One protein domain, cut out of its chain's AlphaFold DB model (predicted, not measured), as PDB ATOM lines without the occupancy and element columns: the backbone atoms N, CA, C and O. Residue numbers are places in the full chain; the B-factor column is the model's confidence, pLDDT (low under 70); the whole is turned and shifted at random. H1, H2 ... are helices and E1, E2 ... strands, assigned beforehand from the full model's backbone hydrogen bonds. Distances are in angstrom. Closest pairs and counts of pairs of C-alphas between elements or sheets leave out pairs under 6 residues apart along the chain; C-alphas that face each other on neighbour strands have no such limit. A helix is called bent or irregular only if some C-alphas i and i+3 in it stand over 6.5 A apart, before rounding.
ATOM      1  N   GLU A  11     249.925 250.525 180.783       89.62
ATOM      2  CA  GLU A  11     250.654 249.256 180.646       89.62
ATOM      3  C   GLU A  11     250.410 248.522 179.317       89.62
ATOM      4  O   GLU A  11     251.251 247.728 178.895       89.62
ATOM      5  N   ASP A  12     249.307 248.822 178.629       91.00
ATOM      6  CA  ASP A  12     248.966 248.208 177.345       91.00
ATOM      7  C   ASP A  12     249.662 248.912 176.166       91.00
ATOM      8  O   ASP A  12     249.781 248.346 175.074       91.00
ATOM      9  N   LEU A  13     250.145 250.143 176.376       91.19
ATOM     10  CA  LEU A  13     250.755 250.968 175.339       91.19
ATOM     11  C   LEU A  13     252.106 250.420 174.883       91.19
ATOM     12  O   LEU A  13     252.969 250.039 175.676       91.19
ATOM     13  N   LYS A  14     252.334 250.464 173.569       94.19
ATOM     14  CA  LYS A  14     253.611 250.096 172.950       94.19
ATOM     15  C   LYS A  14     253.991 251.101 171.874       94.19
ATOM     16  O   LYS A  14     253.144 251.611 171.147       94.19
ATOM     17  N   ILE A  15     255.288 251.367 171.750       92.81
ATOM     18  CA  ILE A  15     255.818 252.161 170.638       92.81
ATOM     19  C   ILE A  15     255.564 251.394 169.332       92.81
ATOM     20  O   ILE A  15     255.837 250.198 169.256       92.81
ATOM     21  N   GLY A  16     255.037 252.083 168.321       91.88
ATOM     22  CA  GLY A  16     254.611 251.517 167.041       91.88
ATOM     23  C   GLY A  16     253.209 250.901 167.053       91.88
ATOM     24  O   GLY A  16     252.781 250.373 166.033       91.88
ATOM     25  N   MET A  17     252.491 250.944 168.180       94.25
ATOM     26  CA  MET A  17     251.100 250.497 168.246       94.25
ATOM     27  C   MET A  17     250.184 251.505 167.548       94.25
ATOM     28  O   MET A  17     250.245 252.696 167.859       94.25
ATOM     29  N   HIS A  18     249.319 251.009 166.662       93.69
ATOM     30  CA  HIS A  18     248.214 251.777 166.096       93.69
ATOM     31  C   HIS A  18     247.031 251.754 167.064       93.69
ATOM     32  O   HIS A  18     246.585 250.673 167.465       93.69
ATOM     33  N   VAL A  19     246.531 252.924 167.451       91.75
ATOM     34  CA  VAL A  19     245.424 253.058 168.405       91.75
ATOM     35  C   VAL A  19     244.369 254.022 167.887       91.75
ATOM     36  O   VAL A  19     244.683 255.011 167.224       91.75
ATOM     37  N   LYS A  20     243.111 253.756 168.236       91.56
ATOM     38  CA  LYS A  20     242.006 254.689 168.004       91.56
ATOM     39  C   LYS A  20     241.924 255.740 169.114       91.56
ATOM     40  O   LYS A  20     242.225 255.408 170.266       91.56
ATOM     41  N   PRO A  21     241.469 256.976 168.826       87.06
ATOM     42  CA  PRO A  21     241.280 258.008 169.848       87.06
ATOM     43  C   PRO A  21     240.418 257.531 171.023       87.06
ATOM     44  O   PRO A  21     240.716 257.827 172.178       87.06
ATOM     45  N   GLU A  22     239.389 256.722 170.753       87.19
ATOM     46  CA  GLU A  22     238.504 256.186 171.783       87.19
ATOM     47  C   GLU A  22     239.232 255.227 172.720       87.19
ATOM     48  O   GLU A  22     238.870 255.155 173.886       87.19
ATOM     49  N   GLN A  23     240.244 254.491 172.260       89.25
ATOM     50  CA  GLN A  23     240.963 253.537 173.109       89.25
ATOM     51  C   GLN A  23     241.832 254.241 174.151       89.25
ATOM     52  O   GLN A  23     242.042 253.702 175.230       89.25
ATOM     53  N   VAL A  24     242.310 255.448 173.850       88.56
ATOM     54  CA  VAL A  24     243.193 256.221 174.734       88.56
ATOM     55  C   VAL A  24     242.468 257.330 175.494       88.56
ATOM     56  O   VAL A  24     243.109 258.111 176.186       88.56
ATOM     57  N   SER A  25     241.140 257.413 175.381       84.94
ATOM     58  CA  SER A  25     240.367 258.541 175.916       84.94
ATOM     59  C   SER A  25     240.321 258.632 177.442       84.94
ATOM     60  O   SER A  25     239.774 259.610 177.937       84.94
ATOM     61  N   ASN A  26     240.803 257.608 178.151       83.50
ATOM     62  CA  ASN A  26     240.828 257.540 179.615       83.50
ATOM     63  C   ASN A  26     242.277 257.502 180.142       83.50
ATOM     64  O   ASN A  26     242.530 257.075 181.268       83.50
ATOM     65  N   LEU A  27     243.256 257.873 179.308       85.38
ATOM     66  CA  LEU A  27     244.663 257.919 179.692       85.38
ATOM     67  C   LEU A  27     245.012 259.307 180.213       85.38
ATOM     68  O   LEU A  27     245.604 260.136 179.519       85.38
ATOM     69  N   TYR A  28     244.664 259.542 181.472       81.44
ATOM     70  CA  TYR A  28     244.955 260.797 182.142       81.44
ATOM     71  C   TYR A  28     246.405 260.864 182.641       81.44
ATOM     72  O   TYR A  28     246.995 259.872 183.068       81.44
ATOM     73  N   GLY A  29     247.008 262.054 182.584       84.75
ATOM     74  CA  GLY A  29     248.391 262.290 183.014       84.75
ATOM     75  C   GLY A  29     249.454 261.650 182.111       84.75
ATOM     76  O   GLY A  29     250.623 261.576 182.498       84.75
ATOM     77  N   VAL A  30     249.065 261.197 180.917       88.94
ATOM     78  CA  VAL A  30     249.948 260.566 179.933       88.94
ATOM     79  C   VAL A  30     250.097 261.482 178.724       88.94
ATOM     80  O   VAL A  30     249.116 261.945 178.145       88.94
ATOM     81  N   TRP A  31     251.337 261.730 178.317       90.56
ATOM     82  CA  TRP A  31     251.659 262.333 177.031       90.56
ATOM     83  C   TRP A  31     251.832 261.239 175.989       90.56
ATOM     84  O   TRP A  31     252.725 260.403 176.116       90.56
ATOM     85  N   LEU A  32     251.018 261.276 174.936       91.62
ATOM     86  CA  LEU A  32     251.175 260.428 173.757       91.62
ATOM     87  C   LEU A  32     251.752 261.253 172.614       91.62
ATOM     88  O   LEU A  32     251.130 262.197 172.129       91.62
ATOM     89  N   TYR A  33     252.943 260.877 172.169       91.88
ATOM     90  CA  TYR A  33     253.590 261.423 170.986       91.88
ATOM     91  C   TYR A  33     253.183 260.560 169.800       91.88
ATOM     92  O   TYR A  33     253.539 259.383 169.757       91.88
ATOM     93  N   VAL A  34     252.449 261.130 168.847       91.62
ATOM     94  CA  VAL A  34     251.856 260.360 167.744       91.62
ATOM     95  C   VAL A  34     252.556 260.638 166.419       91.62
ATOM     96  O   VAL A  34     253.087 261.730 166.200       91.62
ATOM     97  N   ASN A  35     252.568 259.649 165.528       90.50
ATOM     98  CA  ASN A  35     253.143 259.788 164.197       90.50
ATOM     99  C   ASN A  35     252.195 260.600 163.301       90.50
ATOM    100  O   ASN A  35     251.144 260.079 162.913       90.50
ATOM    101  N   PRO A  36     252.555 261.839 162.911       88.12
ATOM    102  CA  PRO A  36     251.660 262.710 162.151       88.12
ATOM    103  C   PRO A  36     251.290 262.141 160.776       88.12
ATOM    104  O   PRO A  36     250.247 262.494 160.241       88.12
ATOM    105  N   ASN A  37     252.100 261.235 160.221       88.81
ATOM    106  CA  ASN A  37     251.848 260.625 158.913       88.81
ATOM    107  C   ASN A  37     250.775 259.526 158.945       88.81
ATOM    108  O   ASN A  37     250.399 259.012 157.897       88.81
ATOM    109  N   THR A  38     250.330 259.132 160.138       88.94
ATOM    110  CA  THR A  38     249.403 258.004 160.348       88.94
ATOM    111  C   THR A  38     248.073 258.440 160.943       88.94
ATOM    112  O   THR A  38     247.176 257.619 161.091       88.94
ATOM    113  N   VAL A  39     247.950 259.727 161.288       88.31
ATOM    114  CA  VAL A  39     246.736 260.289 161.880       88.31
ATOM    115  C   VAL A  39     245.613 260.254 160.849       88.31
ATOM    116  O   VAL A  39     245.698 260.890 159.799       88.31
ATOM    117  N   SER A  40     244.556 259.520 161.174       87.06
ATOM    118  CA  SER A  40     243.346 259.372 160.368       87.06
ATOM    119  C   SER A  40     242.136 259.108 161.272       87.06
ATOM    120  O   SER A  40     242.274 259.014 162.492       87.06
ATOM    121  N   GLU A  41     240.949 258.962 160.683       82.00
ATOM    122  CA  GLU A  41     239.746 258.532 161.414       82.00
ATOM    123  C   GLU A  41     239.892 257.120 162.008       82.00
ATOM    124  O   GLU A  41     239.250 256.792 163.005       82.00
ATOM    125  N   ASP A  42     240.770 256.292 161.436       85.69
ATOM    126  CA  ASP A  42     241.022 254.930 161.902       85.69
ATOM    127  C   ASP A  42     242.012 254.844 163.065       85.69
ATOM    128  O   ASP A  42     242.120 253.778 163.676       85.69
ATOM    129  N   GLY A  43     242.677 255.950 163.411       90.69
ATOM    130  CA  GLY A  43     243.622 256.009 164.516       90.69
ATOM    131  C   GLY A  43     244.940 256.691 164.177       90.69
ATOM    132  O   GLY A  43     245.042 257.501 163.252       90.69
ATOM    133  N   PHE A  44     245.950 256.388 164.985       92.50
ATOM    134  CA  PHE A  44     247.309 256.902 164.863       92.50
ATOM    135  C   PHE A  44     248.323 255.947 165.501       92.50
ATOM    136  O   PHE A  44     248.005 255.223 166.444       92.50
ATOM    137  N   ASP A  45     249.569 255.996 165.029       93.31
ATOM    138  CA  ASP A  45     250.673 255.238 165.620       93.31
ATOM    139  C   ASP A  45     251.340 256.008 166.762       93.31
ATOM    140  O   ASP A  45     251.646 257.200 166.648       93.31
ATOM    141  N   ILE A  46     251.652 255.304 167.847       93.69
ATOM    142  CA  ILE A  46     252.382 255.857 168.991       93.69
ATOM    143  C   ILE A  46     253.890 255.844 168.709       93.69
ATOM    144  O   ILE A  46     254.500 254.790 168.549       93.69
ATOM    145  N   LEU A  47     254.531 257.012 168.715       93.38
ATOM    146  CA  LEU A  47     255.990 257.147 168.617       93.38
ATOM    147  C   LEU A  47     256.679 257.049 169.978       93.38
ATOM    148  O   LEU A  47     257.800 256.553 170.079       93.38
ATOM    149  N   TYR A  48     256.028 257.570 171.013       93.56
ATOM    150  CA  TYR A  48     256.512 257.566 172.387       93.56
ATOM    151  C   TYR A  48     255.371 257.916 173.334       93.56
ATOM    152  O   TYR A  48     254.419 258.594 172.949       93.56
ATOM    153  N   PHE A  49     255.477 257.467 174.576       92.88
ATOM    154  CA  PHE A  49     254.539 257.815 175.623       92.88
ATOM    155  C   PHE A  49     255.271 257.952 176.954       92.88
ATOM    156  O   PHE A  49     256.193 257.192 177.251       92.88
ATOM    157  N   CYS A  50     254.871 258.937 177.744       91.44
ATOM    158  CA  CYS A  50     255.460 259.218 179.045       91.44
ATOM    159  C   CYS A  50     254.449 259.893 179.968       91.44
ATOM    160  O   CYS A  50     253.360 260.274 179.550       91.44
ATOM    161  N   ASN A  51     254.813 260.029 181.230       88.94
ATOM    162  CA  ASN A  51     254.107 260.808 182.231       88.94
ATOM    163  C   ASN A  51     255.078 261.822 182.855       88.94
ATOM    164  O   ASN A  51     256.260 261.883 182.501       88.94
ATOM    165  N   GLU A  52     254.581 262.610 183.806       84.62
ATOM    166  CA  GLU A  52     255.348 263.666 184.481       84.62
ATOM    167  C   GLU A  52     256.636 263.175 185.150       84.62
ATOM    168  O   GLU A  52     257.581 263.948 185.294       84.62
ATOM    169  N   THR A  53     256.708 261.898 185.533       87.44
ATOM    170  CA  THR A  53     257.847 261.352 186.281       87.44
ATOM    171  C   THR A  53     258.890 260.676 185.397       87.44
ATOM    172  O   THR A  53     260.038 260.551 185.823       87.44
ATOM    173  N   ASN A  54     258.533 260.253 184.178       90.44
ATOM    174  CA  ASN A  54     259.405 259.439 183.321       90.44
ATOM    175  C   ASN A  54     259.689 260.030 181.930       90.44
ATOM    176  O   ASN A  54     260.210 259.332 181.055       90.44
ATOM    177  N   ILE A  55     259.366 261.306 181.720       90.00
ATOM    178  CA  ILE A  55     259.650 261.998 180.465       90.00
ATOM    179  C   ILE A  55     261.157 262.039 180.158       90.00
ATOM    180  O   ILE A  55     261.962 262.570 180.923       90.00
ATOM    181  N   ASP A  56     261.534 261.526 178.985       92.75
ATOM    182  CA  ASP A  56     262.888 261.640 178.445       92.75
ATOM    183  C   ASP A  56     262.968 262.774 177.412       92.75
ATOM    184  O   ASP A  56     262.590 262.636 176.243       92.75
ATOM    185  N   SER A  57     263.530 263.906 177.836       89.31
ATOM    186  CA  SER A  57     263.729 265.086 176.990       89.31
ATOM    187  C   SER A  57     264.561 264.813 175.730       89.31
ATOM    188  O   SER A  57     264.340 265.472 174.711       89.31
ATOM    189  N   LYS A  58     265.502 263.854 175.756       92.88
ATOM    190  CA  LYS A  58     266.291 263.496 174.565       92.88
ATOM    191  C   LYS A  58     265.409 262.794 173.543       92.88
ATOM    192  O   LYS A  58     265.414 263.184 172.377       92.88
ATOM    193  N   LYS A  59     264.591 261.838 173.989       90.38
ATOM    194  CA  LYS A  59     263.652 261.119 173.121       90.38
ATOM    195  C   LYS A  59     262.644 262.064 172.469       90.38
ATOM    196  O   LYS A  59     262.386 261.984 171.269       90.38
ATOM    197  N   VAL A  60     262.134 263.020 173.243       89.12
ATOM    198  CA  VAL A  60     261.234 264.069 172.743       89.12
ATOM    199  C   VAL A  60     261.915 264.936 171.679       89.12
ATOM    200  O   VAL A  60     261.301 265.252 170.657       89.12
ATOM    201  N   ALA A  61     263.183 265.309 171.878       89.81
ATOM    202  CA  ALA A  61     263.948 266.079 170.898       89.81
ATOM    203  C   ALA A  61     264.211 265.287 169.603       89.81
ATOM    204  O   ALA A  61     264.094 265.850 168.513       89.81
ATOM    205  N   GLU A  62     264.510 263.988 169.701       91.31
ATOM    206  CA  GLU A  62     264.664 263.097 168.543       91.31
ATOM    207  C   GLU A  62     263.379 263.025 167.710       91.31
ATOM    208  O   GLU A  62     263.425 263.193 166.492       91.31
ATOM    209  N   ILE A  63     262.226 262.857 168.365       90.06
ATOM    210  CA  ILE A  63     260.914 262.812 167.702       90.06
ATOM    211  C   ILE A  63     260.599 264.145 167.022       90.06
ATOM    212  O   ILE A  63     260.217 264.169 165.854       90.06
ATOM    213  N   ARG A  64     260.818 265.270 167.712       86.75
ATOM    214  CA  ARG A  64     260.664 266.615 167.129       86.75
ATOM    215  C   ARG A  64     261.542 266.813 165.900       86.75
ATOM    216  O   ARG A  64     261.094 267.383 164.911       86.75
ATOM    217  N   LYS A  65     262.783 266.327 165.937       89.06
ATOM    218  CA  LYS A  65     263.706 266.422 164.803       89.06
ATOM    219  C   LYS A  65     263.271 265.542 163.628       89.06
ATOM    220  O   LYS A  65     263.400 265.972 162.488       89.06
ATOM    221  N   ALA A  66     262.776 264.335 163.899       87.69
ATOM    222  CA  ALA A  66     262.385 263.374 162.871       87.69
ATOM    223  C   ALA A  66     261.050 263.722 162.188       87.69
ATOM    224  O   ALA A  66     260.924 263.543 160.982       87.69
ATOM    225  N   TYR A  67     260.074 264.236 162.942       82.88
ATOM    226  CA  TYR A  67     258.701 264.442 162.459       82.88
ATOM    227  C   TYR A  67     258.285 265.921 162.382       82.88
ATOM    228  O   TYR A  67     257.208 266.244 161.885       82.88
ATOM    229  N   GLY A  68     259.125 266.846 162.853       76.81
ATOM    230  CA  GLY A  68     258.832 268.277 162.856       76.81
ATOM    231  C   GLY A  68     257.788 268.652 163.911       76.81
ATOM    232  O   GLY A  68     258.068 268.631 165.112       76.81
ATOM    233  N   LYS A  69     256.579 269.035 163.473       64.19
ATOM    234  CA  LYS A  69     255.474 269.386 164.380       64.19
ATOM    235  C   LYS A  69     255.008 268.125 165.105       64.19
ATOM    236  O   LYS A  69     254.418 267.235 164.508       64.19
ATOM    237  N   THR A  70     255.297 268.045 166.396       62.19
ATOM    238  CA  THR A  70     254.865 266.928 167.234       62.19
ATOM    239  C   THR A  70     253.391 267.090 167.583       62.19
ATOM    240  O   THR A  70     253.037 268.032 168.289       62.19
ATOM    241  N   SER A  71     252.546 266.174 167.121       66.62
ATOM    242  CA  SER A  71     251.193 266.033 167.656       66.62
ATOM    243  C   SER A  71     251.295 265.308 168.997       66.62
ATOM    244  O   SER A  71     251.791 264.182 169.062       66.62
ATOM    245  N   VAL A  72     250.895 265.989 170.070       75.19
ATOM    246  CA  VAL A  72     250.870 265.438 171.428       75.19
ATOM    247  C   VAL A  72     249.422 265.392 171.878       75.19
ATOM    248  O   VAL A  72     248.747 266.420 171.866       75.19
ATOM    249  N   ILE A  73     248.962 264.214 172.285       73.62
ATOM    250  CA  ILE A  73     247.699 264.071 173.007       73.62
ATOM    251  C   ILE A  73     248.050 264.058 174.491       73.62
ATOM    252  O   ILE A  73     248.882 263.261 174.928       73.62
ATOM    253  N   TYR A  74     247.452 264.976 175.243       71.88
ATOM    254  CA  TYR A  74     247.556 265.035 176.695       71.88
ATOM    255  C   TYR A  74     246.165 265.234 177.270       71.88
ATOM    256  O   TYR A  74     245.516 266.240 176.983       71.88
ATOM    257  N   GLN A  75     245.731 264.284 178.087       68.50
ATOM    258  CA  GLN A  75     244.558 264.452 178.929       68.50
ATOM    259  C   GLN A  75     245.047 264.768 180.346       68.50
ATOM    260  O   GLN A  75     245.725 263.935 180.952       68.50
ATOM    261  N   PRO A  76     244.786 265.977 180.877       62.53
ATOM    262  CA  PRO A  76     245.209 266.342 182.222       62.53
ATOM    263  C   PRO A  76     244.658 265.376 183.270       62.53
ATOM    264  O   PRO A  76     243.488 265.004 183.213       62.53
ATOM    265  N   LYS A  77     245.488 265.030 184.263       59.28
ATOM    266  CA  LYS A  77     245.111 264.126 185.364       59.28
ATOM    267  C   LYS A  77     243.910 264.610 186.185       59.28
ATOM    268  O   LYS A  77     243.182 263.804 186.734       59.28
ATOM    269  N   PHE A  78     243.665 265.919 186.202       55.94
ATOM    270  CA  PHE A  78     242.549 266.546 186.917       55.94
ATOM    271  C   PHE A  78     241.163 265.982 186.545       55.94
ATOM    272  O   PHE A  78     240.290 265.926 187.399       55.94
ATOM    273  N   TYR A  79     240.968 265.530 185.302       54.81
ATOM    274  CA  TYR A  79     239.687 264.962 184.858       54.81
ATOM    275  C   TYR A  79     239.481 263.494 185.264       54.81
ATOM    276  O   TYR A  79     238.383 262.976 185.098       54.81
ATOM    277  N   GLU A  80     240.504 262.831 185.821       57.97
ATOM    278  CA  GLU A  80     240.380 261.465 186.346       57.97
ATOM    279  C   GLU A  80     239.342 261.410 187.481       57.97
ATOM    280  O   GLU A  80     238.532 260.488 187.524       57.97
ATOM    281  N   ASP A  81     239.307 262.430 188.344       54.19
ATOM    282  CA  ASP A  81     238.383 262.500 189.482       54.19
ATOM    283  C   ASP A  81     236.976 263.010 189.089       54.19
ATOM    284  O   ASP A  81     235.990 262.644 189.730       54.19
TER     285      ASP A  81
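What this domain is: This is residues 11 to 81 of the 88 residues of an uncharacterized protein of Butyrivibrio sp. INlla18 (UniProt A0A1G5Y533). A small sheet of three strands, E2, E1 and E3, has the helix H2 over part of one face, running along the strands over E2 and E1, while the one-turn helix H1 only grazes the sheet. The stretch before H1 comes round to the E2 side of the sheet, where residues 18 to 19 pair with residues 44 to 45 of E2, and at the other end of the printed part residues 75 to 81 trail away beyond E3. The printed part has 71 residues, with two named helices and three named strands in the order H1, E1, E2, H2, E3, and the sheet's order is E2, E1, E3, all antiparallel. The class is mixed, helices and strands, though only 32 of the 71 residues are in named elements. The whole is compact, with a radius of gyration of the C-alphas of 11.9 A, and its C-alphas span 36 by 29 by 20 A along their three main axes.

Where its parts are: In the sheet, E2 is the longest strand, residues 44 to 51, 19.1 A from first to last C-alpha. It begins at C-alpha 44, at (247.309, 256.902, 164.863), and bends by 70 degrees at residue 47. E1 is residues 30 to 34, 12.3 A long, and E3 is residues 71 to 74, 9.8 A long. E3 ends at C-alpha 74, at (247.556, 265.035, 176.695). H2, the longest helix, is residues 57 to 67, 15.4 A from first to last C-alpha. H1 is residues 21 to 24, 5.5 A long, and begins at C-alpha 21, at (241.280, 258.008, 169.848). Neither helix is bent or irregular.

How they stand to each other: E1 is the inner strand, and E2 and E3 are the edge strands, which are apart. E2 and E1 form a hairpin and are antiparallel, at 149 degrees between their directions. The C-alphas of Phe 49 and Leu 32 face each other at 4.7 A, and N 31 and O 50 are within hydrogen-bond range at 2.8 A, as are N 33 and O 48 at 2.8 A. E1 and E3 are antiparallel at 162 degrees, with N 32 and O 73 within hydrogen-bond range at 2.9 A and N 73 and O 32 at 3.0 A. H2 is on the sheet at a height over the sheet of 9.7 A. It runs along the strands, and on the local plane its line and that of E1 stand at 19 degrees. The closest C-alphas of E2 and H2 are those of Leu 47 and Ile 63, 7.6 A apart, while E1 and H2 are near each other, with 5 pairs of C-alphas within 10 A. E2, H2 and E3 form a split strand-helix-strand unit, two strands that run the same way with E1 between them in the sheet, and its crossover is right-handed. H1 is only just on the sheet, with 5 pairs of C-alphas within 10 A, and only grazes it. The closest C-alphas of H1 and E2 are those of Pro 21 and Phe 44, 7.9 A apart. H1 and H2 are apart. In H2 every O i to N i+4 pair is within hydrogen-bond range; H1 is too short for such a pair, and its one O i to N i+3 pair is within range.

The domain as a whole: The two C-alphas farthest apart are those of Ala 66 and Asp 81, at 35.8 A. The printed part has no cut. No link is long: E1 to E2 is short, and the other links are tight. The mean pLDDT of the printed part of this model is 84.6, and it is under 70 at residues 69 to 71 and 75 to 81.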